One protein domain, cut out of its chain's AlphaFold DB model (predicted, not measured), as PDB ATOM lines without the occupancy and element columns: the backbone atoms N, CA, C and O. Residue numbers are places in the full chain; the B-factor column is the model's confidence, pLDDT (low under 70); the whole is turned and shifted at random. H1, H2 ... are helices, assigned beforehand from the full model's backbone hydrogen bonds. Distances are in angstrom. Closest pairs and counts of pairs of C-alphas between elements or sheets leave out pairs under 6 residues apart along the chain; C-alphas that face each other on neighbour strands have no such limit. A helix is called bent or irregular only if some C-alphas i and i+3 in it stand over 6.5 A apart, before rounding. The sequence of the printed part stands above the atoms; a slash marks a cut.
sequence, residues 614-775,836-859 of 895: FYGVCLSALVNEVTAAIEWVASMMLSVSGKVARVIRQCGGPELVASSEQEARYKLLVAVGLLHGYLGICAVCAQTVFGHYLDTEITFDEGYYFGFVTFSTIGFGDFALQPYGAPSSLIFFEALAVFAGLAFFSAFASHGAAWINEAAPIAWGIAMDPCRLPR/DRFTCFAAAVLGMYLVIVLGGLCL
ATOM      1  N   PHE A 614      19.996 -40.768  58.628       83.38
ATOM      2  CA  PHE A 614      19.551 -40.007  59.796       83.38
ATOM      3  C   PHE A 614      19.211 -38.556  59.444       83.38
ATOM      4  O   PHE A 614      18.206 -38.030  59.930       83.38
ATOM      5  N   TYR A 615      20.002 -37.920  58.579       84.81
ATOM      6  CA  TYR A 615      19.749 -36.566  58.106       84.81
ATOM      7  C   TYR A 615      18.418 -36.461  57.361       84.81
ATOM      8  O   TYR A 615      17.618 -35.583  57.678       84.81
ATOM      9  N   GLY A 616      18.130 -37.389  56.444       83.56
ATOM     10  CA  GLY A 616      16.873 -37.433  55.697       83.56
ATOM     11  C   GLY A 616      15.651 -37.549  56.612       83.56
ATOM     12  O   GLY A 616      14.668 -36.825  56.432       83.56
ATOM     13  N   VAL A 617      15.733 -38.374  57.664       78.19
ATOM     14  CA  VAL A 617      14.687 -38.450  58.699       78.19
ATOM     15  C   VAL A 617      14.505 -37.100  59.397       78.19
ATOM     16  O   VAL A 617      13.369 -36.646  59.553       78.19
ATOM     17  N   CYS A 618      15.594 -36.428  59.777       77.81
ATOM     18  CA  CYS A 618      15.522 -35.106  60.401       77.81
ATOM     19  C   CYS A 618      14.887 -34.077  59.453       77.81
ATOM     20  O   CYS A 618      13.964 -33.360  59.847       77.81
ATOM     21  N   LEU A 619      15.355 -34.027  58.204       82.56
ATOM     22  CA  LEU A 619      14.914 -33.077  57.186       82.56
ATOM     23  C   LEU A 619      13.419 -33.237  56.883       82.56
ATOM     24  O   LEU A 619      12.715 -32.237  56.743       82.56
ATOM     25  N   SER A 620      12.905 -34.472  56.875       79.38
ATOM     26  CA  SER A 620      11.487 -34.755  56.615       79.38
ATOM     27  C   SER A 620      10.540 -34.028  57.579       79.38
ATOM     28  O   SER A 620       9.492 -33.531  57.164       79.38
ATOM     29  N   ALA A 621      10.922 -33.888  58.853       75.38
ATOM     30  CA  ALA A 621      10.118 -33.175  59.840       75.38
ATOM     31  C   ALA A 621       9.987 -31.686  59.489       75.38
ATOM     32  O   ALA A 621       8.899 -31.123  59.597       75.38
ATOM     33  N   LEU A 622      11.073 -31.062  59.024       78.25
ATOM     34  CA  LEU A 622      11.067 -29.658  58.626       78.25
ATOM     35  C   LEU A 622      10.336 -29.445  57.295       78.25
ATOM     36  O   LEU A 622       9.535 -28.518  57.178       78.25
ATOM     37  N   VAL A 623      10.549 -30.330  56.319       85.00
ATOM     38  CA  VAL A 623       9.854 -30.299  55.022       85.00
ATOM     39  C   VAL A 623       8.337 -30.369  55.206       85.00
ATOM     40  O   VAL A 623       7.607 -29.646  54.524       85.00
ATOM     41  N   ASN A 624       7.848 -31.173  56.154       80.00
ATOM     42  CA  ASN A 624       6.419 -31.257  56.463       80.00
ATOM     43  C   ASN A 624       5.847 -29.921  56.964       80.00
ATOM     44  O   ASN A 624       4.772 -29.511  56.526       80.00
ATOM     45  N   GLU A 625       6.567 -29.213  57.837       80.56
ATOM     46  CA  GLU A 625       6.144 -27.899  58.340       80.56
ATOM     47  C   GLU A 625       6.155 -26.834  57.232       80.56
ATOM     48  O   GLU A 625       5.198 -26.068  57.092       80.56
ATOM     49  N   VAL A 626       7.200 -26.819  56.395       83.56
ATOM     50  CA  VAL A 626       7.288 -25.918  55.231       83.56
ATOM     51  C   VAL A 626       6.150 -26.196  54.246       83.56
ATOM     52  O   VAL A 626       5.489 -25.265  53.784       83.56
ATOM     53  N   THR A 627       5.860 -27.467  53.971       85.75
ATOM     54  CA  THR A 627       4.763 -27.882  53.084       85.75
ATOM     55  C   THR A 627       3.407 -27.445  53.632       85.75
ATOM     56  O   THR A 627       2.615 -26.854  52.902       85.75
ATOM     57  N   ALA A 628       3.155 -27.629  54.931       82.12
ATOM     58  CA  ALA A 628       1.922 -27.166  55.566       82.12
ATOM     59  C   ALA A 628       1.756 -25.637  55.473       82.12
ATOM     60  O   ALA A 628       0.646 -25.139  55.260       82.12
ATOM     61  N   ALA A 629       2.849 -24.880  55.598       81.94
ATOM     62  CA  ALA A 629       2.834 -23.435  55.394       81.94
ATOM     63  C   ALA A 629       2.505 -23.068  53.936       81.94
ATOM     64  O   ALA A 629       1.663 -22.196  53.708       81.94
ATOM     65  N   ILE A 630       3.103 -23.756  52.957       85.75
ATOM     66  CA  ILE A 630       2.818 -23.565  51.527       85.75
ATOM     67  C   ILE A 630       1.346 -23.838  51.227       85.75
ATOM     68  O   ILE A 630       0.687 -23.002  50.611       85.75
ATOM     69  N   GLU A 631       0.803 -24.961  51.695       86.25
ATOM     70  CA  GLU A 631      -0.606 -25.312  51.499       86.25
ATOM     71  C   GLU A 631      -1.541 -24.268  52.111       86.25
ATOM     72  O   GLU A 631      -2.526 -23.865  51.485       86.25
ATOM     73  N   TRP A 632      -1.213 -23.770  53.305       83.44
ATOM     74  CA  TRP A 632      -1.986 -22.718  53.954       83.44
ATOM     75  C   TRP A 632      -1.992 -21.423  53.130       83.44
ATOM     76  O   TRP A 632      -3.070 -20.895  52.839       83.44
ATOM     77  N   VAL A 633      -0.828 -20.935  52.689       80.56
ATOM     78  CA  VAL A 633      -0.737 -19.712  51.869       80.56
ATOM     79  C   VAL A 633      -1.409 -19.911  50.508       80.56
ATOM     80  O   VAL A 633      -2.199 -19.065  50.087       80.56
ATOM     81  N   ALA A 634      -1.178 -21.041  49.839       80.69
ATOM     82  CA  ALA A 634      -1.792 -21.349  48.549       80.69
ATOM     83  C   ALA A 634      -3.325 -21.422  48.656       80.69
ATOM     84  O   ALA A 634      -4.030 -20.874  47.809       80.69
ATOM     85  N   SER A 635      -3.860 -22.009  49.732       81.25
ATOM     86  CA  SER A 635      -5.306 -22.031  49.990       81.25
ATOM     87  C   SER A 635      -5.885 -20.625  50.198       81.25
ATOM     88  O   SER A 635      -6.992 -20.327  49.739       81.25
ATOM     89  N   MET A 636      -5.122 -19.724  50.829       78.19
ATOM     90  CA  MET A 636      -5.495 -18.318  50.968       78.19
ATOM     91  C   MET A 636      -5.543 -17.629  49.600       78.19
ATOM     92  O   MET A 636      -6.531 -16.960  49.290       78.19
ATOM     93  N   MET A 637      -4.524 -17.835  48.760       76.69
ATOM     94  CA  MET A 637      -4.479 -17.293  47.397       76.69
ATOM     95  C   MET A 637      -5.651 -17.799  46.552       76.69
ATOM     96  O   MET A 637      -6.341 -16.993  45.929       76.69
ATOM     97  N   LEU A 638      -5.953 -19.098  46.615       78.06
ATOM     98  CA  LEU A 638      -7.108 -19.707  45.950       78.06
ATOM     99  C   LEU A 638      -8.442 -19.126  46.441       78.06
ATOM    100  O   LEU A 638      -9.349 -18.868  45.648       78.06
ATOM    101  N   SER A 639      -8.571 -18.867  47.745       77.19
ATOM    102  CA  SER A 639      -9.759 -18.228  48.328       77.19
ATOM    103  C   SER A 639      -9.948 -16.799  47.815       77.19
ATOM    104  O   SER A 639     -11.070 -16.390  47.496       77.19
ATOM    105  N   VAL A 640      -8.860 -16.035  47.684       77.25
ATOM    106  CA  VAL A 640      -8.876 -14.684  47.107       77.25
ATOM    107  C   VAL A 640      -9.210 -14.739  45.617       77.25
ATOM    108  O   VAL A 640     -10.145 -14.057  45.193       77.25
ATOM    109  N   SER A 641      -8.555 -15.603  44.834       72.88
ATOM    110  CA  SER A 641      -8.851 -15.754  43.404       72.88
ATOM    111  C   SER A 641     -10.292 -16.212  43.166       72.88
ATOM    112  O   SER A 641     -10.950 -15.721  42.257       72.88
ATOM    113  N   GLY A 642     -10.836 -17.082  44.024       71.81
ATOM    114  CA  GLY A 642     -12.233 -17.518  43.969       71.81
ATOM    115  C   GLY A 642     -13.240 -16.423  44.349       71.81
ATOM    116  O   GLY A 642     -14.364 -16.398  43.842       71.81
ATOM    117  N   LYS A 643     -12.870 -15.477  45.225       76.62
ATOM    118  CA  LYS A 643     -13.671 -14.262  45.473       76.62
ATOM    119  C   LYS A 643     -13.668 -13.353  44.242       76.62
ATOM    120  O   LYS A 643     -14.740 -12.906  43.844       76.62
ATOM    121  N   VAL A 644     -12.513 -13.146  43.609       69.31
ATOM    122  CA  VAL A 644     -12.382 -12.348  42.375       69.31
ATOM    123  C   VAL A 644     -13.160 -12.983  41.218       69.31
ATOM    124  O   VAL A 644     -13.942 -12.300  40.563       69.31
ATOM    125  N   ALA A 645     -13.052 -14.299  41.024       64.81
ATOM    126  CA  ALA A 645     -13.802 -15.033  40.005       64.81
ATOM    127  C   ALA A 645     -15.324 -14.906  40.196       64.81
ATOM    128  O   ALA A 645     -16.064 -14.763  39.224       64.81
ATOM    129  N   ARG A 646     -15.810 -14.880  41.447       69.31
ATOM    130  CA  ARG A 646     -17.228 -14.608  41.743       69.31
ATOM    131  C   ARG A 646     -17.654 -13.189  41.373       69.31
ATOM    132  O   ARG A 646     -18.765 -13.027  40.878       69.31
ATOM    133  N   VAL A 647     -16.799 -12.187  41.581       72.62
ATOM    134  CA  VAL A 647     -17.069 -10.802  41.152       72.62
ATOM    135  C   VAL A 647     -17.117 -10.718  39.624       72.62
ATOM    136  O   VAL A 647     -18.068 -10.176  39.072       72.62
ATOM    137  N   ILE A 648     -16.169 -11.348  38.927       64.69
ATOM    138  CA  ILE A 648     -16.151 -11.417  37.456       64.69
ATOM    139  C   ILE A 648     -17.411 -12.114  36.919       64.69
ATOM    140  O   ILE A 648     -18.027 -11.634  35.968       64.69
ATOM    141  N   ARG A 649     -17.857 -13.198  37.566       69.06
ATOM    142  CA  ARG A 649     -19.126 -13.872  37.248       69.06
ATOM    143  C   ARG A 649     -20.330 -12.947  37.426       69.06
ATOM    144  O   ARG A 649     -21.231 -12.958  36.595       69.06
ATOM    145  N   GLN A 650     -20.360 -12.139  38.488       77.38
ATOM    146  CA  GLN A 650     -21.421 -11.144  38.696       77.38
ATOM    147  C   GLN A 650     -21.425 -10.059  37.606       77.38
ATOM    148  O   GLN A 650     -22.479  -9.498  37.321       77.38
ATOM    149  N   CYS A 651     -20.289  -9.826  36.946       74.06
ATOM    150  CA  CYS A 651     -20.156  -8.952  35.780       74.06
ATOM    151  C   CYS A 651     -20.398  -9.659  34.428       74.06
ATOM    152  O   CYS A 651     -20.136  -9.066  33.385       74.06
ATOM    153  N   GLY A 652     -20.897 -10.902  34.420       67.25
ATOM    154  CA  GLY A 652     -21.203 -11.654  33.194       67.25
ATOM    155  C   GLY A 652     -20.038 -12.467  32.615       67.25
ATOM    156  O   GLY A 652     -20.135 -12.934  31.483       67.25
ATOM    157  N   GLY A 653     -18.946 -12.645  33.363       58.53
ATOM    158  CA  GLY A 653     -17.823 -13.490  32.952       58.53
ATOM    159  C   GLY A 653     -18.095 -15.003  33.065       58.53
ATOM    160  O   GLY A 653     -19.041 -15.414  33.745       58.53
ATOM    161  N   PRO A 654     -17.269 -15.842  32.410       55.12
ATOM    162  CA  PRO A 654     -17.425 -17.300  32.397       55.12
ATOM    163  C   PRO A 654     -17.222 -17.944  33.782       55.12
ATOM    164  O   PRO A 654     -16.645 -17.350  34.693       55.12
ATOM    165  N   GLU A 655     -17.699 -19.181  33.953       51.91
ATOM    166  CA  GLU A 655     -17.536 -19.951  35.193       51.91
ATOM    167  C   GLU A 655     -16.107 -20.512  35.299       51.91
ATOM    168  O   GLU A 655     -15.762 -21.488  34.638       51.91
ATOM    169  N   LEU A 656     -15.265 -19.879  36.124       57.03
ATOM    170  CA  LEU A 656     -13.929 -20.385  36.459       57.03
ATOM    171  C   LEU A 656     -14.005 -21.292  37.696       57.03
ATOM    172  O   LEU A 656     -14.082 -20.810  38.828       57.03
ATOM    173  N   VAL A 657     -13.963 -22.607  37.483       56.91
ATOM    174  CA  VAL A 657     -13.640 -23.586  38.533       56.91
ATOM    175  C   VAL A 657     -12.118 -23.714  38.585       56.91
ATOM    176  O   VAL A 657     -11.490 -23.846  37.536       56.91
ATOM    177  N   ALA A 658     -11.518 -23.654  39.778       61.28
ATOM    178  CA  ALA A 658     -10.077 -23.865  39.917       61.28
ATOM    179  C   ALA A 658      -9.730 -25.296  39.469       61.28
ATOM    180  O   ALA A 658     -10.236 -26.259  40.045       61.28
ATOM    181  N   SER A 659      -8.916 -25.425  38.420       74.31
ATOM    182  CA  SER A 659      -8.394 -26.714  37.960       74.31
ATOM    183  C   SER A 659      -7.377 -27.278  38.965       74.31
ATOM    184  O   SER A 659      -6.778 -26.523  39.736       74.31
ATOM    185  N   SER A 660      -7.146 -28.597  38.936       75.94
ATOM    186  CA  SER A 660      -6.047 -29.235  39.685       75.94
ATOM    187  C   SER A 660      -4.693 -28.596  39.347       75.94
ATOM    188  O   SER A 660      -3.895 -28.314  40.239       75.94
ATOM    189  N   GLU A 661      -4.483 -28.267  38.068       80.94
ATOM    190  CA  GLU A 661      -3.316 -27.526  37.578       80.94
ATOM    191  C   GLU A 661      -3.184 -26.146  38.238       80.94
ATOM    192  O   GLU A 661      -2.095 -25.784  38.679       80.94
ATOM    193  N   GLN A 662      -4.283 -25.401  38.384       78.75
ATOM    194  CA  GLN A 662      -4.270 -24.074  38.997       78.75
ATOM    195  C   GLN A 662      -3.897 -24.143  40.483       78.75
ATOM    196  O   GLN A 662      -3.132 -23.304  40.959       78.75
ATOM    197  N   GLU A 663      -4.395 -25.136  41.223       81.12
ATOM    198  CA  GLU A 663      -3.974 -25.373  42.609       81.12
ATOM    199  C   GLU A 663      -2.478 -25.703  42.694       81.12
ATOM    200  O   GLU A 663      -1.759 -25.077  43.480       81.12
ATOM    201  N   ALA A 664      -1.995 -26.634  41.867       80.81
ATOM    202  CA  ALA A 664      -0.584 -27.014  41.831       80.81
ATOM    203  C   ALA A 664       0.319 -25.820  41.476       80.81
ATOM    204  O   ALA A 664       1.353 -25.607  42.111       80.81
ATOM    205  N   ARG A 665      -0.118 -24.976  40.535       83.69
ATOM    206  CA  ARG A 665       0.579 -23.753  40.135       83.69
ATOM    207  C   ARG A 665       0.708 -22.761  41.288       83.69
ATOM    208  O   ARG A 665       1.796 -22.234  41.499       83.69
ATOM    209  N   TYR A 666      -0.355 -22.496  42.053       82.75
ATOM    210  CA  TYR A 666      -0.257 -21.586  43.205       82.75
ATOM    211  C   TYR A 666       0.669 -22.124  44.293       82.75
ATOM    212  O   TYR A 666       1.451 -21.354  44.845       82.75
ATOM    213  N   LYS A 667       0.622 -23.431  44.580       86.00
ATOM    214  CA  LYS A 667       1.553 -24.041  45.539       86.00
ATOM    215  C   LYS A 667       3.006 -23.885  45.078       86.00
ATOM    216  O   LYS A 667       3.844 -23.477  45.878       86.00
ATOM    217  N   LEU A 668       3.285 -24.107  43.791       87.19
ATOM    218  CA  LEU A 668       4.607 -23.872  43.203       87.19
ATOM    219  C   LEU A 668       5.039 -22.400  43.310       87.19
ATOM    220  O   LEU A 668       6.161 -22.134  43.725       87.19
ATOM    221  N   LEU A 669       4.160 -21.444  42.995       85.06
ATOM    222  CA  LEU A 669       4.457 -20.007  43.111       85.06
ATOM    223  C   LEU A 669       4.856 -19.613  44.538       85.06
ATOM    224  O   LEU A 669       5.832 -18.890  44.733       85.06
ATOM    225  N   VAL A 670       4.117 -20.104  45.536       84.44
ATOM    226  CA  VAL A 670       4.435 -19.866  46.950       84.44
ATOM    227  C   VAL A 670       5.774 -20.505  47.311       84.44
ATOM    228  O   VAL A 670       6.596 -19.852  47.949       84.44
ATOM    229  N   ALA A 671       6.021 -21.745  46.883       88.06
ATOM    230  CA  ALA A 671       7.277 -22.439  47.150       88.06
ATOM    231  C   ALA A 671       8.487 -21.701  46.544       88.06
ATOM    232  O   ALA A 671       9.481 -21.493  47.235       88.06
ATOM    233  N   VAL A 672       8.376 -21.230  45.295       88.38
ATOM    234  CA  VAL A 672       9.401 -20.402  44.631       88.38
ATOM    235  C   VAL A 672       9.648 -19.116  45.418       88.38
ATOM    236  O   VAL A 672      10.802 -18.793  45.693       88.38
ATOM    237  N   GLY A 673       8.587 -18.406  45.814       85.38
ATOM    238  CA  GLY A 673       8.698 -17.161  46.576       85.38
ATOM    239  C   GLY A 673       9.364 -17.348  47.943       85.38
ATOM    240  O   GLY A 673      10.230 -16.558  48.310       85.38
ATOM    241  N   LEU A 674       9.010 -18.409  48.678       88.19
ATOM    242  CA  LEU A 674       9.644 -18.740  49.959       88.19
ATOM    243  C   LEU A 674      11.123 -19.103  49.786       88.19
ATOM    244  O   LEU A 674      11.954 -18.600  50.539       88.19
ATOM    245  N   LEU A 675      11.459 -19.914  48.776       91.25
ATOM    246  CA  LEU A 675      12.842 -20.279  48.465       91.25
ATOM    247  C   LEU A 675      13.683 -19.043  48.116       91.25
ATOM    248  O   LEU A 675      14.734 -18.833  48.713       91.25
ATOM    249  N   HIS A 676      13.214 -18.199  47.194       90.06
ATOM    250  CA  HIS A 676      13.969 -17.025  46.740       90.06
ATOM    251  C   HIS A 676      14.066 -15.946  47.825       90.06
ATOM    252  O   HIS A 676      15.094 -15.278  47.927       90.06
ATOM    253  N   GLY A 677      13.037 -15.804  48.667       87.62
ATOM    254  CA  GLY A 677      13.088 -14.942  49.848       87.62
ATOM    255  C   GLY A 677      14.120 -15.426  50.868       87.62
ATOM    256  O   GLY A 677      14.887 -14.619  51.391       87.62
ATOM    257  N   TYR A 678      14.192 -16.738  51.112       93.00
ATOM    258  CA  TYR A 678      15.210 -17.325  51.982       93.00
ATOM    259  C   TYR A 678      16.626 -17.160  51.410       93.00
ATOM    260  O   TYR A 678      17.518 -16.714  52.126       93.00
ATOM    261  N   LEU A 679      16.810 -17.416  50.109       92.88
ATOM    262  CA  LEU A 679      18.069 -17.175  49.395       92.88
ATOM    263  C   LEU A 679      18.532 -15.720  49.523       92.88
ATOM    264  O   LEU A 679      19.696 -15.484  49.823       92.88
ATOM    265  N   GLY A 680      17.627 -14.748  49.373       90.12
ATOM    266  CA  GLY A 680      17.952 -13.331  49.549       90.12
ATOM    267  C   GLY A 680      18.415 -12.992  50.970       90.12
ATOM    268  O   GLY A 680      19.394 -12.267  51.137       90.12
ATOM    269  N   ILE A 681      17.765 -13.549  51.999       90.56
ATOM    270  CA  ILE A 681      18.187 -13.378  53.401       90.56
ATOM    271  C   ILE A 681      19.579 -13.983  53.615       90.56
ATOM    272  O   ILE A 681      20.452 -13.335  54.190       90.56
ATOM    273  N   CYS A 682      19.801 -15.205  53.131       91.31
ATOM    274  CA  CYS A 682      21.089 -15.882  53.234       91.31
ATOM    275  C   CYS A 682      22.196 -15.158  52.467       91.31
ATOM    276  O   CYS A 682      23.302 -15.089  52.985       91.31
ATOM    277  N   ALA A 683      21.903 -14.572  51.304       90.62
ATOM    278  CA  ALA A 683      22.858 -13.783  50.535       90.62
ATOM    279  C   ALA A 683      23.364 -12.585  51.349       90.62
ATOM    280  O   ALA A 683      24.569 -12.423  51.506       90.62
ATOM    281  N   VAL A 684      22.460 -11.809  51.961       89.06
ATOM    282  CA  VAL A 684      22.838 -10.677  52.831       89.06
ATOM    283  C   VAL A 684      23.661 -11.152  54.033       89.06
ATOM    284  O   VAL A 684      24.688 -10.557  54.355       89.06
ATOM    285  N   CYS A 685      23.248 -12.243  54.685       88.38
ATOM    286  CA  CYS A 685      24.017 -12.827  55.785       88.38
ATOM    287  C   CYS A 685      25.415 -13.269  55.329       88.38
ATOM    288  O   CYS A 685      26.396 -12.971  56.007       88.38
ATOM    289  N   ALA A 686      25.526 -13.929  54.175       85.56
ATOM    290  CA  ALA A 686      26.793 -14.393  53.627       85.56
ATOM    291  C   ALA A 686      27.748 -13.217  53.383       85.56
ATOM    292  O   ALA A 686      28.884 -13.282  53.835       85.56
ATOM    293  N   GLN A 687      27.280 -12.101  52.808       84.75
ATOM    294  CA  GLN A 687      28.104 -10.894  52.644       84.75
ATOM    295  C   GLN A 687      28.706 -10.414  53.972       84.75
ATOM    296  O   GLN A 687      29.893 -10.101  54.043       84.75
ATOM    297  N   THR A 688      27.904 -10.399  55.043       83.38
ATOM    298  CA  THR A 688      28.388  -9.984  56.370       83.38
ATOM    299  C   THR A 688      29.371 -10.978  56.986       83.38
ATOM    300  O   THR A 688      30.320 -10.564  57.645       83.38
ATOM    301  N   VAL A 689      29.160 -12.281  56.782       81.62
ATOM    302  CA  VAL A 689      30.001 -13.338  57.354       81.62
ATOM    303  C   VAL A 689      31.342 -13.418  56.630       81.62
ATOM    304  O   VAL A 689      32.373 -13.402  57.294       81.62
ATOM    305  N   PHE A 690      31.337 -13.456  55.296       76.19
ATOM    306  CA  PHE A 690      32.554 -13.509  54.484       76.19
ATOM    307  C   PHE A 690      33.436 -12.276  54.726       76.19
ATOM    308  O   PHE A 690      34.621 -12.425  55.018       76.19
ATOM    309  N   GLY A 691      32.847 -11.074  54.741       71.69
ATOM    310  CA  GLY A 691      33.604  -9.850  55.007       71.69
ATOM    311  C   GLY A 691      34.161  -9.751  56.436       71.69
ATOM    312  O   GLY A 691      35.193  -9.124  56.634       71.69
ATOM    313  N   HIS A 692      33.503 -10.349  57.439       77.75
ATOM    314  CA  HIS A 692      33.945 -10.255  58.838       77.75
ATOM    315  C   HIS A 692      34.899 -11.373  59.280       77.75
ATOM    316  O   HIS A 692      35.739 -11.133  60.143       77.75
ATOM    317  N   TYR A 693      34.736 -12.591  58.754       70.62
ATOM    318  CA  TYR A 693      35.478 -13.774  59.210       70.62
ATOM    319  C   TYR A 693      36.496 -14.302  58.197       70.62
ATOM    320  O   TYR A 693      37.398 -15.024  58.605       70.62
ATOM    321  N   LEU A 694      36.352 -13.983  56.907       67.50
ATOM    322  CA  LEU A 694      37.205 -14.518  55.838       67.50
ATOM    323  C   LEU A 694      38.008 -13.426  55.117       67.50
ATOM    324  O   LEU A 694      38.610 -13.715  54.085       67.50
ATOM    325  N   ASP A 695      37.972 -12.179  55.608       64.06
ATOM    326  CA  ASP A 695      38.595 -10.985  55.003       64.06
ATOM    327  C   ASP A 695      38.336 -10.846  53.485       64.06
ATOM    328  O   ASP A 695      39.075 -10.188  52.753       64.06
ATOM    329  N   THR A 696      37.256 -11.470  53.005       68.81
ATOM    330  CA  THR A 696      36.897 -11.572  51.592       68.81
ATOM    331  C   THR A 696      35.513 -10.975  51.423       68.81
ATOM    332  O   THR A 696      34.535 -11.482  51.967       68.81
ATOM    333  N   GLU A 697      35.404  -9.885  50.674       74.94
ATOM    334  CA  GLU A 697      34.103  -9.300  50.365       74.94
ATOM    335  C   GLU A 697      33.457 -10.059  49.203       74.94
ATOM    336  O   GLU A 697      34.042 -10.165  48.127       74.94
ATOM    337  N   ILE A 698      32.241 -10.568  49.418       81.44
ATOM    338  CA  ILE A 698      31.416 -11.149  48.354       81.44
ATOM    339  C   ILE A 698      30.263 -10.210  47.996       81.44
ATOM    340  O   ILE A 698      29.675  -9.523  48.842       81.44
ATOM    341  N   THR A 699      29.912 -10.190  46.720       87.12
ATOM    342  CA  THR A 699      28.766  -9.434  46.206       87.12
ATOM    343  C   THR A 699      27.437 -10.124  46.536       87.12
ATOM    344  O   THR A 699      27.393 -11.275  46.977       87.12
ATOM    345  N   PHE A 700      26.316  -9.412  46.366       86.31
ATOM    346  CA  PHE A 700      24.998  -9.978  46.672       86.31
ATOM    347  C   PHE A 700      24.654 -11.111  45.704       86.31
ATOM    348  O   PHE A 700      24.099 -12.122  46.125       86.31
ATOM    349  N   ASP A 701      24.998 -10.969  44.420       86.62
ATOM    350  CA  ASP A 701      24.801 -12.013  43.416       86.62
ATOM    351  C   ASP A 701      25.660 -13.250  43.698       86.62
ATOM    352  O   ASP A 701      25.163 -14.365  43.544       86.62
ATOM    353  N   GLU A 702      26.886 -13.080  44.196       87.44
ATOM    354  CA  GLU A 702      27.730 -14.187  44.665       87.44
ATOM    355  C   GLU A 702      27.133 -14.888  45.881       87.44
ATOM    356  O   GLU A 702      27.024 -16.111  45.882       87.44
ATOM    357  N   GLY A 703      26.663 -14.132  46.879       89.69
ATOM    358  CA  GLY A 703      25.978 -14.698  48.044       89.69
ATOM    359  C   GLY A 703      24.678 -15.422  47.678       89.69
ATOM    360  O   GLY A 703      24.356 -16.462  48.256       89.69
ATOM    361  N   TYR A 704      23.937 -14.905  46.698       92.50
ATOM    362  CA  TYR A 704      22.707 -15.516  46.196       92.50
ATOM    363  C   TYR A 704      22.989 -16.816  45.436       92.50
ATOM    364  O   TYR A 704      22.322 -17.828  45.658       92.50
ATOM    365  N   TYR A 705      23.997 -16.795  44.564       94.12
ATOM    366  CA  TYR A 705      24.482 -17.958  43.831       94.12
ATOM    367  C   TYR A 705      25.013 -19.043  44.769       94.12
ATOM    368  O   TYR A 705      24.597 -20.194  44.643       94.12
ATOM    369  N   PHE A 706      25.840 -18.665  45.747       92.31
ATOM    370  CA  PHE A 706      26.314 -19.547  46.809       92.31
ATOM    371  C   PHE A 706      25.133 -20.223  47.505       92.31
ATOM    372  O   PHE A 706      25.032 -21.445  47.487       92.31
ATOM    373  N   GLY A 707      24.165 -19.444  48.002       93.94
ATOM    374  CA  GLY A 707      22.968 -19.991  48.639       93.94
ATOM    375  C   GLY A 707      22.205 -20.973  47.745       93.94
ATOM    376  O   GLY A 707      21.768 -22.019  48.221       93.94
ATOM    377  N   PHE A 708      22.061 -20.676  46.448       95.44
ATOM    378  CA  PHE A 708      21.377 -21.569  45.513       95.44
ATOM    379  C   PHE A 708      22.124 -22.893  45.355       95.44
ATOM    380  O   PHE A 708      21.533 -23.942  45.593       95.44
ATOM    381  N   VAL A 709      23.416 -22.839  45.019       95.06
ATOM    382  CA  VAL A 709      24.284 -24.011  44.817       95.06
ATOM    383  C   VAL A 709      24.365 -24.872  46.083       95.06
ATOM    384  O   VAL A 709      24.366 -26.099  45.991       95.06
ATOM    385  N   THR A 710      24.368 -24.250  47.263       95.06
ATOM    386  CA  THR A 710      24.334 -24.924  48.566       95.06
ATOM    387  C   THR A 710      22.995 -25.611  48.827       95.06
ATOM    388  O   THR A 710      22.954 -26.801  49.132       95.06
ATOM    389  N   PHE A 711      21.873 -24.889  48.723       95.38
ATOM    390  CA  PHE A 711      20.554 -25.423  49.086       95.38
ATOM    391  C   PHE A 711      19.968 -26.359  48.027       95.38
ATOM    392  O   PHE A 711      19.051 -27.115  48.336       95.38
ATOM    393  N   SER A 712      20.498 -26.338  46.806       95.38
ATOM    394  CA  SER A 712      20.216 -27.331  45.771       95.38
ATOM    395  C   SER A 712      21.165 -28.532  45.807       95.38
ATOM    396  O   SER A 712      21.112 -29.330  44.876       95.38
ATOM    397  N   THR A 713      22.063 -28.606  46.801       95.19
ATOM    398  CA  THR A 713      23.107 -29.638  46.955       95.19
ATOM    399  C   THR A 713      24.024 -29.812  45.743       95.19
ATOM    400  O   THR A 713      24.511 -30.905  45.512       95.19
ATOM    401  N   ILE A 714      24.245 -28.767  44.937       95.25
ATOM    402  CA  ILE A 714      25.225 -28.832  43.839       95.25
ATOM    403  C   ILE A 714      26.642 -28.691  44.402       95.25
ATOM    404  O   ILE A 714      27.526 -29.409  43.976       95.25
ATOM    405  N   GLY A 715      26.855 -27.740  45.319       92.25
ATOM    406  CA  GLY A 715      28.099 -27.622  46.084       92.25
ATOM    407  C   GLY A 715      29.399 -27.497  45.279       92.25
ATOM    408  O   GLY A 715      30.353 -28.190  45.587       92.25
ATOM    409  N   PHE A 716      29.506 -26.574  44.316       87.06
ATOM    410  CA  PHE A 716      30.743 -26.433  43.522       87.06
ATOM    411  C   PHE A 716      32.010 -26.095  44.320       87.06
ATOM    412  O   PHE A 716      33.109 -26.307  43.818       87.06
ATOM    413  N   GLY A 717      31.880 -25.518  45.517       84.12
ATOM    414  CA  GLY A 717      33.033 -25.185  46.359       84.12
ATOM    415  C   GLY A 717      33.838 -23.965  45.930       84.12
ATOM    416  O   GLY A 717      34.812 -23.627  46.599       84.12
ATOM    417  N   ASP A 718      33.428 -23.284  44.861       81.50
ATOM    418  CA  ASP A 718      33.998 -22.012  44.417       81.50
ATOM    419  C   ASP A 718      33.732 -20.885  45.428       81.50
ATOM    420  O   ASP A 718      34.568 -20.002  45.621       81.50
ATOM    421  N   PHE A 719      32.610 -20.982  46.142       79.69
ATOM    422  CA  PHE A 719      32.345 -20.282  47.391       79.69
ATOM    423  C   PHE A 719      32.053 -21.308  48.487       79.69
ATOM    424  O   PHE A 719      31.101 -22.083  48.389       79.69
ATOM    425  N   ALA A 720      32.852 -21.313  49.552       71.00
ATOM    426  CA  ALA A 720      32.617 -22.153  50.721       71.00
ATOM    427  C   ALA A 720      33.080 -21.434  51.989       71.00
ATOM    428  O   ALA A 720      34.154 -20.833  52.019       71.00
ATOM    429  N   LEU A 721      32.277 -21.525  53.050       67.44
ATOM    430  CA  LEU A 721      32.640 -21.050  54.383       67.44
ATOM    431  C   LEU A 721      33.633 -22.039  55.005       67.44
ATOM    432  O   LEU A 721      33.277 -22.890  55.816       67.44
ATOM    433  N   GLN A 722      34.893 -21.982  54.579       66.38
ATOM    434  CA  GLN A 722      35.932 -22.804  55.188       66.38
ATOM    435  C   GLN A 722      36.157 -22.339  56.640       66.38
ATOM    436  O   GLN A 722      36.277 -21.140  56.885       66.38
ATOM    437  N   PRO A 723      36.223 -23.245  57.631       58.78
ATOM    438  CA  PRO A 723      36.194 -22.867  59.044       58.78
ATOM    439  C   PRO A 723      37.538 -22.363  59.599       58.78
ATOM    440  O   PRO A 723      37.730 -22.382  60.816       58.78
ATOM    441  N   TYR A 724      38.485 -21.914  58.767       60.25
ATOM    442  CA  TYR A 724      39.794 -21.465  59.252       60.25
ATOM    443  C   TYR A 724      39.639 -20.228  60.143       60.25
ATOM    444  O   TYR A 724      39.337 -19.136  59.676       60.25
ATOM    445  N   GLY A 725      39.803 -20.411  61.455       55.94
ATOM    446  CA  GLY A 725      39.670 -19.336  62.444       55.94
ATOM    447  C   GLY A 725      38.230 -18.927  62.785       55.94
ATOM    448  O   GLY A 725      38.038 -18.057  63.637       55.94
ATOM    449  N   ALA A 726      37.212 -19.560  62.191       64.25
ATOM    450  CA  ALA A 726      35.815 -19.266  62.495       64.25
ATOM    451  C   ALA A 726      35.393 -19.854  63.858       64.25
ATOM    452  O   ALA A 726      35.760 -20.982  64.197       64.25
ATOM    453  N   PRO A 727      34.575 -19.143  64.658       73.56
ATOM    454  CA  PRO A 727      34.086 -19.683  65.922       73.56
ATOM    455  C   PRO A 727      33.132 -20.857  65.668       73.56
ATOM    456  O   PRO A 727      32.299 -20.801  64.764       73.56
ATOM    457  N   SER A 728      33.153 -21.887  66.522       74.00
ATOM    458  CA  SER A 728      32.291 -23.078  66.372       74.00
ATOM    459  C   SER A 728      30.788 -22.747  66.324       74.00
ATOM    460  O   SER A 728      29.993 -23.506  65.772       74.00
ATOM    461  N   SER A 729      30.379 -21.597  66.873       78.00
ATOM    462  CA  SER A 729      29.011 -21.085  66.756       78.00
ATOM    463  C   SER A 729      28.609 -20.774  65.316       78.00
ATOM    464  O   SER A 729      27.448 -20.969  64.970       78.00
ATOM    465  N   LEU A 730      29.538 -20.307  64.476       79.44
ATOM    466  CA  LEU A 730      29.267 -19.999  63.072       79.44
ATOM    467  C   LEU A 730      28.899 -21.272  62.303       79.44
ATOM    468  O   LEU A 730      27.873 -21.283  61.634       79.44
ATOM    469  N   ILE A 731      29.651 -22.357  62.507       77.94
ATOM    470  CA  ILE A 731      29.383 -23.678  61.908       77.94
ATOM    471  C   ILE A 731      27.988 -24.180  62.304       77.94
ATOM    472  O   ILE A 731      27.255 -24.736  61.492       77.94
ATOM    473  N   PHE A 732      27.580 -23.961  63.558       80.38
ATOM    474  CA  PHE A 732      26.235 -24.318  64.008       80.38
ATOM    475  C   PHE A 732      25.137 -23.496  63.311       80.38
ATOM    476  O   PHE A 732      24.122 -24.056  62.892       80.38
ATOM    477  N   PHE A 733      25.318 -22.177  63.176       82.88
ATOM    478  CA  PHE A 733      24.357 -21.322  62.470       82.88
ATOM    479  C   PHE A 733      24.295 -21.633  60.974       82.88
ATOM    480  O   PHE A 733      23.204 -21.634  60.407       82.88
ATOM    481  N   GLU A 734      25.431 -21.945  60.357       83.69
ATOM    482  CA  GLU A 734      25.499 -22.416  58.979       83.69
ATOM    483  C   GLU A 734      24.743 -23.736  58.816       83.69
ATOM    484  O   GLU A 734      23.868 -23.824  57.962       83.69
ATOM    485  N   ALA A 735      24.982 -24.724  59.683       83.38
ATOM    486  CA  ALA A 735      24.264 -25.996  59.644       83.38
ATOM    487  C   ALA A 735      22.741 -25.802  59.771       83.38
ATOM    488  O   ALA A 735      21.969 -26.454  59.069       83.38
ATOM    489  N   LEU A 736      22.291 -24.876  60.628       84.19
ATOM    490  CA  LEU A 736      20.872 -24.526  60.746       84.19
ATOM    491  C   LEU A 736      20.336 -23.850  59.476       84.19
ATOM    492  O   LEU A 736      19.210 -24.132  59.062       84.19
ATOM    493  N   ALA A 737      21.127 -22.965  58.865       89.50
ATOM    494  CA  ALA A 737      20.754 -22.291  57.630       89.50
ATOM    495  C   ALA A 737      20.655 -23.280  56.458       89.50
ATOM    496  O   ALA A 737      19.649 -23.315  55.755       89.50
ATOM    497  N   VAL A 738      21.643 -24.160  56.312       91.44
ATOM    498  CA  VAL A 738      21.645 -25.264  55.347       91.44
ATOM    499  C   VAL A 738      20.421 -26.157  55.536       91.44
ATOM    500  O   VAL A 738      19.719 -26.449  54.569       91.44
ATOM    501  N   PHE A 739      20.101 -26.531  56.776       87.75
ATOM    502  CA  PHE A 739      18.940 -27.368  57.074       87.75
ATOM    503  C   PHE A 739      17.617 -26.715  56.647       87.75
ATOM    504  O   PHE A 739      16.762 -27.365  56.041       87.75
ATOM    505  N   ALA A 740      17.453 -25.417  56.917       90.00
ATOM    506  CA  ALA A 740      16.282 -24.657  56.488       90.00
ATOM    507  C   ALA A 740      16.227 -24.469  54.964       90.00
ATOM    508  O   ALA A 740      15.175 -24.682  54.361       90.00
ATOM    509  N   GLY A 741      17.353 -24.123  54.339       93.12
ATOM    510  CA  GLY A 741      17.468 -23.949  52.895       93.12
ATOM    511  C   GLY A 741      17.126 -25.219  52.125       93.12
ATOM    512  O   GLY A 741      16.305 -25.172  51.209       93.12
ATOM    513  N   LEU A 742      17.647 -26.368  52.560       93.25
ATOM    514  CA  LEU A 742      17.333 -27.671  51.971       93.25
ATOM    515  C   LEU A 742      15.853 -28.036  52.116       93.25
ATOM    516  O   LEU A 742      15.272 -28.618  51.202       93.25
ATOM    517  N   ALA A 743      15.200 -27.648  53.216       91.12
ATOM    518  CA  ALA A 743      13.762 -27.855  53.365       91.12
ATOM    519  C   ALA A 743      12.941 -26.981  52.401       91.12
ATOM    520  O   ALA A 743      11.986 -27.475  51.796       91.12
ATOM    521  N   PHE A 744      13.316 -25.710  52.207       93.56
ATOM    522  CA  PHE A 744      12.680 -24.844  51.208       93.56
ATOM    523  C   PHE A 744      12.904 -25.351  49.783       93.56
ATOM    524  O   PHE A 744      11.956 -25.392  48.997       93.56
ATOM    525  N   PHE A 745      14.123 -25.782  49.453       95.00
ATOM    526  CA  PHE A 745      14.441 -26.317  48.133       95.00
ATOM    527  C   PHE A 745      13.706 -27.637  47.866       95.00
ATOM    528  O   PHE A 745      13.101 -27.805  46.809       95.00
ATOM    529  N   SER A 746      13.652 -28.542  48.846       92.44
ATOM    530  CA  SER A 746      12.879 -29.789  48.765       92.44
ATOM    531  C   SER A 746      11.379 -29.526  48.563       92.44
ATOM    532  O   SER A 746      10.720 -30.167  47.734       92.44
ATOM    533  N   ALA A 747      10.826 -28.526  49.257       90.69
ATOM    534  CA  ALA A 747       9.445 -28.101  49.062       90.69
ATOM    535  C   ALA A 747       9.215 -27.502  47.661       90.69
ATOM    536  O   ALA A 747       8.209 -27.807  47.022       90.69
ATOM    537  N   PHE A 748      10.148 -26.699  47.145       92.44
ATOM    538  CA  PHE A 748      10.117 -26.216  45.762       92.44
ATOM    539  C   PHE A 748      10.138 -27.378  44.759       92.44
ATOM    540  O   PHE A 748       9.267 -27.446  43.889       92.44
ATOM    541  N   ALA A 749      11.063 -28.324  44.914       91.06
ATOM    542  CA  ALA A 749      11.225 -29.440  43.992       91.06
ATOM    543  C   ALA A 749       9.992 -30.361  43.962       91.06
ATOM    544  O   ALA A 749       9.521 -30.743  42.888       91.06
ATOM    545  N   SER A 750       9.417 -30.667  45.128       89.94
ATOM    546  CA  SER A 750       8.214 -31.505  45.242       89.94
ATOM    547  C   SER A 750       6.981 -30.865  44.598       89.94
ATOM    548  O   SER A 750       6.288 -31.516  43.812       89.94
ATOM    549  N   HIS A 751       6.722 -29.581  44.859       89.44
ATOM    550  CA  HIS A 751       5.599 -28.867  44.247       89.44
ATOM    551  C   HIS A 751       5.825 -28.593  42.756       89.44
ATOM    552  O   HIS A 751       4.869 -28.618  41.980       89.44
ATOM    553  N   GLY A 752       7.078 -28.393  42.339       88.12
ATOM    554  CA  GLY A 752       7.462 -28.293  40.932       88.12
ATOM    555  C   GLY A 752       7.124 -29.571  40.175       88.12
ATOM    556  O   GLY A 752       6.426 -29.520  39.163       88.12
ATOM    557  N   ALA A 753       7.523 -30.726  40.708       87.38
ATOM    558  CA  ALA A 753       7.200 -32.021  40.119       87.38
ATOM    559  C   ALA A 753       5.682 -32.272  40.070       87.38
ATOM    560  O   ALA A 753       5.169 -32.755  39.060       87.38
ATOM    561  N   ALA A 754       4.947 -31.909  41.129       87.44
ATOM    562  CA  ALA A 754       3.490 -32.030  41.165       87.44
ATOM    563  C   ALA A 754       2.810 -31.183  40.078       87.44
ATOM    564  O   ALA A 754       1.951 -31.685  39.357       87.44
ATOM    565  N   TRP A 755       3.224 -29.924  39.911       87.06
ATOM    566  CA  TRP A 755       2.693 -29.069  38.851       87.06
ATOM    567  C   TRP A 755       3.041 -29.596  37.457       87.06
ATOM    568  O   TRP A 755       2.164 -29.639  36.599       87.06
ATOM    569  N   ILE A 756       4.273 -30.069  37.232       82.81
ATOM    570  CA  ILE A 756       4.661 -30.650  35.938       82.81
ATOM    571  C   ILE A 756       3.810 -31.878  35.607       82.81
ATOM    572  O   ILE A 756       3.384 -32.012  34.464       82.81
ATOM    573  N   ASN A 757       3.501 -32.741  36.578       84.56
ATOM    574  CA  ASN A 757       2.632 -33.902  36.349       84.56
ATOM    575  C   ASN A 757       1.216 -33.512  35.892       84.56
ATOM    576  O   ASN A 757       0.636 -34.199  35.053       84.56
ATOM    577  N   GLU A 758       0.676 -32.404  36.399       83.31
ATOM    578  CA  GLU A 758      -0.634 -31.882  35.990       83.31
ATOM    579  C   GLU A 758      -0.565 -31.125  34.650       83.31
ATOM    580  O   GLU A 758      -1.461 -31.235  33.810       83.31
ATOM    581  N   ALA A 759       0.512 -30.372  34.415       75.81
ATOM    582  CA  ALA A 759       0.676 -29.520  33.241       75.81
ATOM    583  C   ALA A 759       1.162 -30.281  31.995       75.81
ATOM    584  O   ALA A 759       0.775 -29.939  30.873       75.81
ATOM    585  N   ALA A 760       1.990 -31.318  32.154       72.12
ATOM    586  CA  ALA A 760       2.613 -32.039  31.046       72.12
ATOM    587  C   ALA A 760       1.600 -32.687  30.087       72.12
ATOM    588  O   ALA A 760       1.770 -32.512  28.881       72.12
ATOM    589  N   PRO A 761       0.516 -33.355  30.534       73.69
ATOM    590  CA  PRO A 761      -0.499 -33.894  29.625       73.69
ATOM    591  C   PRO A 761      -1.213 -32.808  28.812       73.69
ATOM    592  O   PRO A 761      -1.515 -33.014  27.635       73.69
ATOM    593  N   ILE A 762      -1.451 -31.637  29.417       69.81
ATOM    594  CA  ILE A 762      -2.089 -30.484  28.765       69.81
ATOM    595  C   ILE A 762      -1.149 -29.914  27.700       69.81
ATOM    596  O   ILE A 762      -1.537 -29.755  26.541       69.81
ATOM    597  N   ALA A 763       0.106 -29.656  28.073       65.06
ATOM    598  CA  ALA A 763       1.138 -29.160  27.171       65.06
ATOM    599  C   ALA A 763       1.412 -30.143  26.024       65.06
ATOM    600  O   ALA A 763       1.499 -29.729  24.870       65.06
ATOM    601  N   TRP A 764       1.475 -31.444  26.318       67.06
ATOM    602  CA  TRP A 764       1.631 -32.505  25.327       67.06
ATOM    603  C   TRP A 764       0.444 -32.569  24.365       67.06
ATOM    604  O   TRP A 764       0.644 -32.657  23.156       67.06
ATOM    605  N   GLY A 765      -0.787 -32.456  24.872       61.75
ATOM    606  CA  GLY A 765      -1.994 -32.393  24.048       61.75
ATOM    607  C   GLY A 765      -2.011 -31.190  23.101       61.75
ATOM    608  O   GLY A 765      -2.449 -31.319  21.961       61.75
ATOM    609  N   ILE A 766      -1.484 -30.040  23.536       61.44
ATOM    610  CA  ILE A 766      -1.338 -28.837  22.699       61.44
ATOM    611  C   ILE A 766      -0.210 -29.010  21.671       61.44
ATOM    612  O   ILE A 766      -0.389 -28.664  20.505       61.44
ATOM    613  N   ALA A 767       0.943 -29.540  22.087       56.97
ATOM    614  CA  ALA A 767       2.112 -29.732  21.229       56.97
ATOM    615  C   ALA A 767       1.876 -30.788  20.138       56.97
ATOM    616  O   ALA A 767       2.411 -30.674  19.035       56.97
ATOM    617  N   MET A 768       1.058 -31.799  20.432       53.06
ATOM    618  CA  MET A 768       0.692 -32.864  19.499       53.06
ATOM    619  C   MET A 768      -0.580 -32.568  18.695       53.06
ATOM    620  O   MET A 768      -1.010 -33.433  17.935       53.06
ATOM    621  N   ASP A 769      -1.169 -31.368  18.811       58.84
ATOM    622  CA  ASP A 769      -2.315 -30.959  17.995       58.84
ATOM    623  C   ASP A 769      -1.887 -30.811  16.515       58.84
ATOM    624  O   ASP A 769      -1.179 -29.853  16.159       58.84
ATOM    625  N   PRO A 770      -2.335 -31.715  15.616       50.41
ATOM    626  CA  PRO A 770      -1.939 -31.708  14.208       50.41
ATOM    627  C   PRO A 770      -2.344 -30.419  13.480       50.41
ATOM    628  O   PRO A 770      -1.773 -30.095  12.440       50.41
ATOM    629  N   CYS A 771      -3.317 -29.670  14.011       53.31
ATOM    630  CA  CYS A 771      -3.813 -28.434  13.410       53.31
ATOM    631  C   CYS A 771      -2.962 -27.199  13.759       53.31
ATOM    632  O   CYS A 771      -3.016 -26.198  13.039       53.31
ATOM    633  N   ARG A 772      -2.183 -27.239  14.851       47.25
ATOM    634  CA  ARG A 772      -1.364 -26.104  15.329       47.25
ATOM    635  C   ARG A 772       0.107 -26.207  14.930       47.25
ATOM    636  O   ARG A 772       0.733 -25.174  14.689       47.25
ATOM    637  N   LEU A 773       0.626 -27.426  14.784       45.00
ATOM    638  CA  LEU A 773       2.019 -27.692  14.413       45.00
ATOM    639  C   LEU A 773       2.443 -27.060  13.062       45.00
ATOM    640  O   LEU A 773       3.517 -26.457  13.010       45.00
ATOM    641  N   PRO A 774       1.616 -27.071  11.991       44.53
ATOM    642  CA  PRO A 774       1.985 -26.442  10.718       44.53
ATOM    643  C   PRO A 774       2.073 -24.909  10.794       44.53
ATOM    644  O   PRO A 774       2.861 -24.305  10.074       44.53
ATOM    645  N   ARG A 775       1.287 -24.267  11.675       42.88
ATOM    646  CA  ARG A 775       1.242 -22.798  11.821       42.88
ATOM    647  C   ARG A 775       2.396 -22.241  12.652       42.88
ATOM    648  O   ARG A 775       2.876 -21.150  12.363       42.88
ATOM    649  N   ASP A 836      12.847 -31.408  17.933       36.66
ATOM    650  CA  ASP A 836      12.107 -30.154  17.699       36.66
ATOM    651  C   ASP A 836      10.857 -30.030  18.589       36.66
ATOM    652  O   ASP A 836      10.449 -28.941  18.994       36.66
ATOM    653  N   ARG A 837      10.240 -31.170  18.925       41.06
ATOM    654  CA  ARG A 837       9.099 -31.228  19.852       41.06
ATOM    655  C   ARG A 837       9.532 -31.034  21.308       41.06
ATOM    656  O   ARG A 837       8.830 -30.372  22.070       41.06
ATOM    657  N   PHE A 838      10.680 -31.591  21.684       38.97
ATOM    658  CA  PHE A 838      11.236 -31.465  23.029       38.97
ATOM    659  C   PHE A 838      11.727 -30.040  23.322       38.97
ATOM    660  O   PHE A 838      11.445 -29.505  24.393       38.97
ATOM    661  N   THR A 839      12.386 -29.385  22.364       41.75
ATOM    662  CA  THR A 839      12.872 -28.001  22.512       41.75
ATOM    663  C   THR A 839      11.733 -27.003  22.700       41.75
ATOM    664  O   THR A 839      11.832 -26.127  23.555       41.75
ATOM    665  N   CYS A 840      10.615 -27.162  21.986       37.75
ATOM    666  CA  CYS A 840       9.428 -26.322  22.175       37.75
ATOM    667  C   CYS A 840       8.801 -26.495  23.568       37.75
ATOM    668  O   CYS A 840       8.400 -25.512  24.192       37.75
ATOM    669  N   PHE A 841       8.739 -27.731  24.075       42.62
ATOM    670  CA  PHE A 841       8.262 -28.012  25.431       42.62
ATOM    671  C   PHE A 841       9.187 -27.396  26.490       42.62
ATOM    672  O   PHE A 841       8.716 -26.686  27.378       42.62
ATOM    673  N   ALA A 842      10.502 -27.590  26.353       43.06
ATOM    674  CA  ALA A 842      11.498 -27.010  27.247       43.06
ATOM    675  C   ALA A 842      11.443 -25.474  27.244       43.06
ATOM    676  O   ALA A 842      11.419 -24.868  28.311       43.06
ATOM    677  N   ALA A 843      11.332 -24.837  26.074       43.59
ATOM    678  CA  ALA A 843      11.217 -23.383  25.952       43.59
ATOM    679  C   ALA A 843       9.934 -22.828  26.597       43.59
ATOM    680  O   ALA A 843       9.967 -21.763  27.210       43.59
ATOM    681  N   ALA A 844       8.811 -23.550  26.508       41.06
ATOM    682  CA  ALA A 844       7.557 -23.147  27.146       41.06
ATOM    683  C   ALA A 844       7.623 -23.241  28.681       41.06
ATOM    684  O   ALA A 844       7.180 -22.321  29.373       41.06
ATOM    685  N   VAL A 845       8.212 -24.319  29.211       45.50
ATOM    686  CA  VAL A 845       8.427 -24.502  30.657       45.50
ATOM    687  C   VAL A 845       9.419 -23.465  31.187       45.50
ATOM    688  O   VAL A 845       9.137 -22.816  32.195       45.50
ATOM    689  N   LEU A 846      10.529 -23.241  30.475       47.75
ATOM    690  CA  LEU A 846      11.534 -22.241  30.829       47.75
ATOM    691  C   LEU A 846      10.949 -20.825  30.783       47.75
ATOM    692  O   LEU A 846      11.169 -20.054  31.706       47.75
ATOM    693  N   GLY A 847      10.157 -20.493  29.760       43.44
ATOM    694  CA  GLY A 847       9.499 -19.192  29.628       43.44
ATOM    695  C   GLY A 847       8.490 -18.915  30.746       43.44
ATOM    696  O   GLY A 847       8.480 -17.816  31.298       43.44
ATOM    697  N   MET A 848       7.683 -19.907  31.144       46.34
ATOM    698  CA  MET A 848       6.807 -19.770  32.315       46.34
ATOM    699  C   MET A 848       7.606 -19.607  33.606       46.34
ATOM    700  O   MET A 848       7.278 -18.738  34.410       46.34
ATOM    701  N   TYR A 849       8.655 -20.408  33.800       46.44
ATOM    702  CA  TYR A 849       9.520 -20.311  34.970       46.44
ATOM    703  C   TYR A 849      10.217 -18.946  35.050       46.44
ATOM    704  O   TYR A 849      10.202 -18.323  36.106       46.44
ATOM    705  N   LEU A 850      10.721 -18.420  33.929       50.75
ATOM    706  CA  LEU A 850      11.348 -17.099  33.849       50.75
ATOM    707  C   LEU A 850      10.370 -15.991  34.251       50.75
ATOM    708  O   LEU A 850      10.724 -15.120  35.031       50.75
ATOM    709  N   VAL A 851       9.121 -16.039  33.774       49.19
ATOM    710  CA  VAL A 851       8.074 -15.074  34.157       49.19
ATOM    711  C   VAL A 851       7.752 -15.163  35.650       49.19
ATOM    712  O   VAL A 851       7.506 -14.144  36.293       49.19
ATOM    713  N   ILE A 852       7.770 -16.370  36.215       48.81
ATOM    714  CA  ILE A 852       7.512 -16.616  37.636       48.81
ATOM    715  C   ILE A 852       8.665 -16.105  38.506       48.81
ATOM    716  O   ILE A 852       8.422 -15.410  39.491       48.81
ATOM    717  N   VAL A 853       9.907 -16.416  38.138       46.84
ATOM    718  CA  VAL A 853      11.108 -16.017  38.878       46.84
ATOM    719  C   VAL A 853      11.365 -14.525  38.737       46.84
ATOM    720  O   VAL A 853      11.569 -13.867  39.748       46.84
ATOM    721  N   LEU A 854      11.260 -13.955  37.533       46.62
ATOM    722  CA  LEU A 854      11.353 -12.508  37.333       46.62
ATOM    723  C   LEU A 854      10.211 -11.779  38.046       46.62
ATOM    724  O   LEU A 854      10.454 -10.775  38.699       46.62
ATOM    725  N   GLY A 855       8.985 -12.310  38.014       39.31
ATOM    726  CA  GLY A 855       7.866 -11.764  38.785       39.31
ATOM    727  C   GLY A 855       8.100 -11.802  40.302       39.31
ATOM    728  O   GLY A 855       7.700 -10.873  40.999       39.31
ATOM    729  N   GLY A 856       8.773 -12.840  40.810       37.28
ATOM    730  CA  GLY A 856       9.185 -12.957  42.212       37.28
ATOM    731  C   GLY A 856      10.358 -12.046  42.589       37.28
ATOM    732  O   GLY A 856      10.324 -11.415  43.642       37.28
ATOM    733  N   LEU A 857      11.364 -11.920  41.719       39.75
ATOM    734  CA  LEU A 857      12.517 -11.027  41.886       39.75
ATOM    735  C   LEU A 857      12.092  -9.552  41.852       39.75
ATOM    736  O   LEU A 857      12.545  -8.766  42.683       39.75
ATOM    737  N   CYS A 858      11.145  -9.190  40.979       38.09
ATOM    738  CA  CYS A 858      10.565  -7.845  40.914       38.09
ATOM    739  C   CYS A 858       9.799  -7.440  42.186       38.09
ATOM    740  O   CYS A 858       9.589  -6.252  42.401       38.09
ATOM    741  N   LEU A 859       9.384  -8.386  43.040       36.47
ATOM    742  CA  LEU A 859       8.746  -8.076  44.330       36.47
ATOM    743  C   LEU A 859       9.755  -7.750  45.442       36.47
ATOM    744  O   LEU A 859       9.352  -7.232  46.481       36.47
TER     745      LEU A 859
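Overview. This is residues 614 to 775 and 836 to 859 of the 895 residues of the protein "Potassium channel subfamily k member 6" of Chrysochromulina tobinii (UniProt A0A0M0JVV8). Two long helices, H2 and H4, run side by side as the core; long H1 crosses both, H3 packs on them, and H5 slants away from H2. The printed part has 186 residues with five named helices, H1 to H5 in order: all helix, loose, radius of gyration of the C-alphas 20.5 A, spans 66 by 40 by 35 A.

Along the chain. H1, residues 614 to 650, begins at C-alpha 614 (19.551, -40.007, 59.796) and is 54.4 A long. H2 is residues 660 to 693, 48.4 A; H3, 700 to 711; H4, 728 to 767, 54.7 A, only just irregular, C-alphas 758 and 761 being 6.7 A apart. H5, 836 to 857, ends at C-alpha 857 (12.517, -11.027, 41.886).

Arrangement. H2 and H4 touch at a shallow tilt of 29 degrees, opposite ways; closest C-alphas Ala 664 and Trp 755, 4.9 A. Every O i to N i+4 pair is within hydrogen-bond range in H2, H3 and H5, 31 of 33 in H1, 34 of 36 in H4.

Size, cuts and confidence. Residues 776 to 835 are not printed; the C-alpha gap is 14.4 A. H3 to H4 is a long link. H5 has mean pLDDT 43.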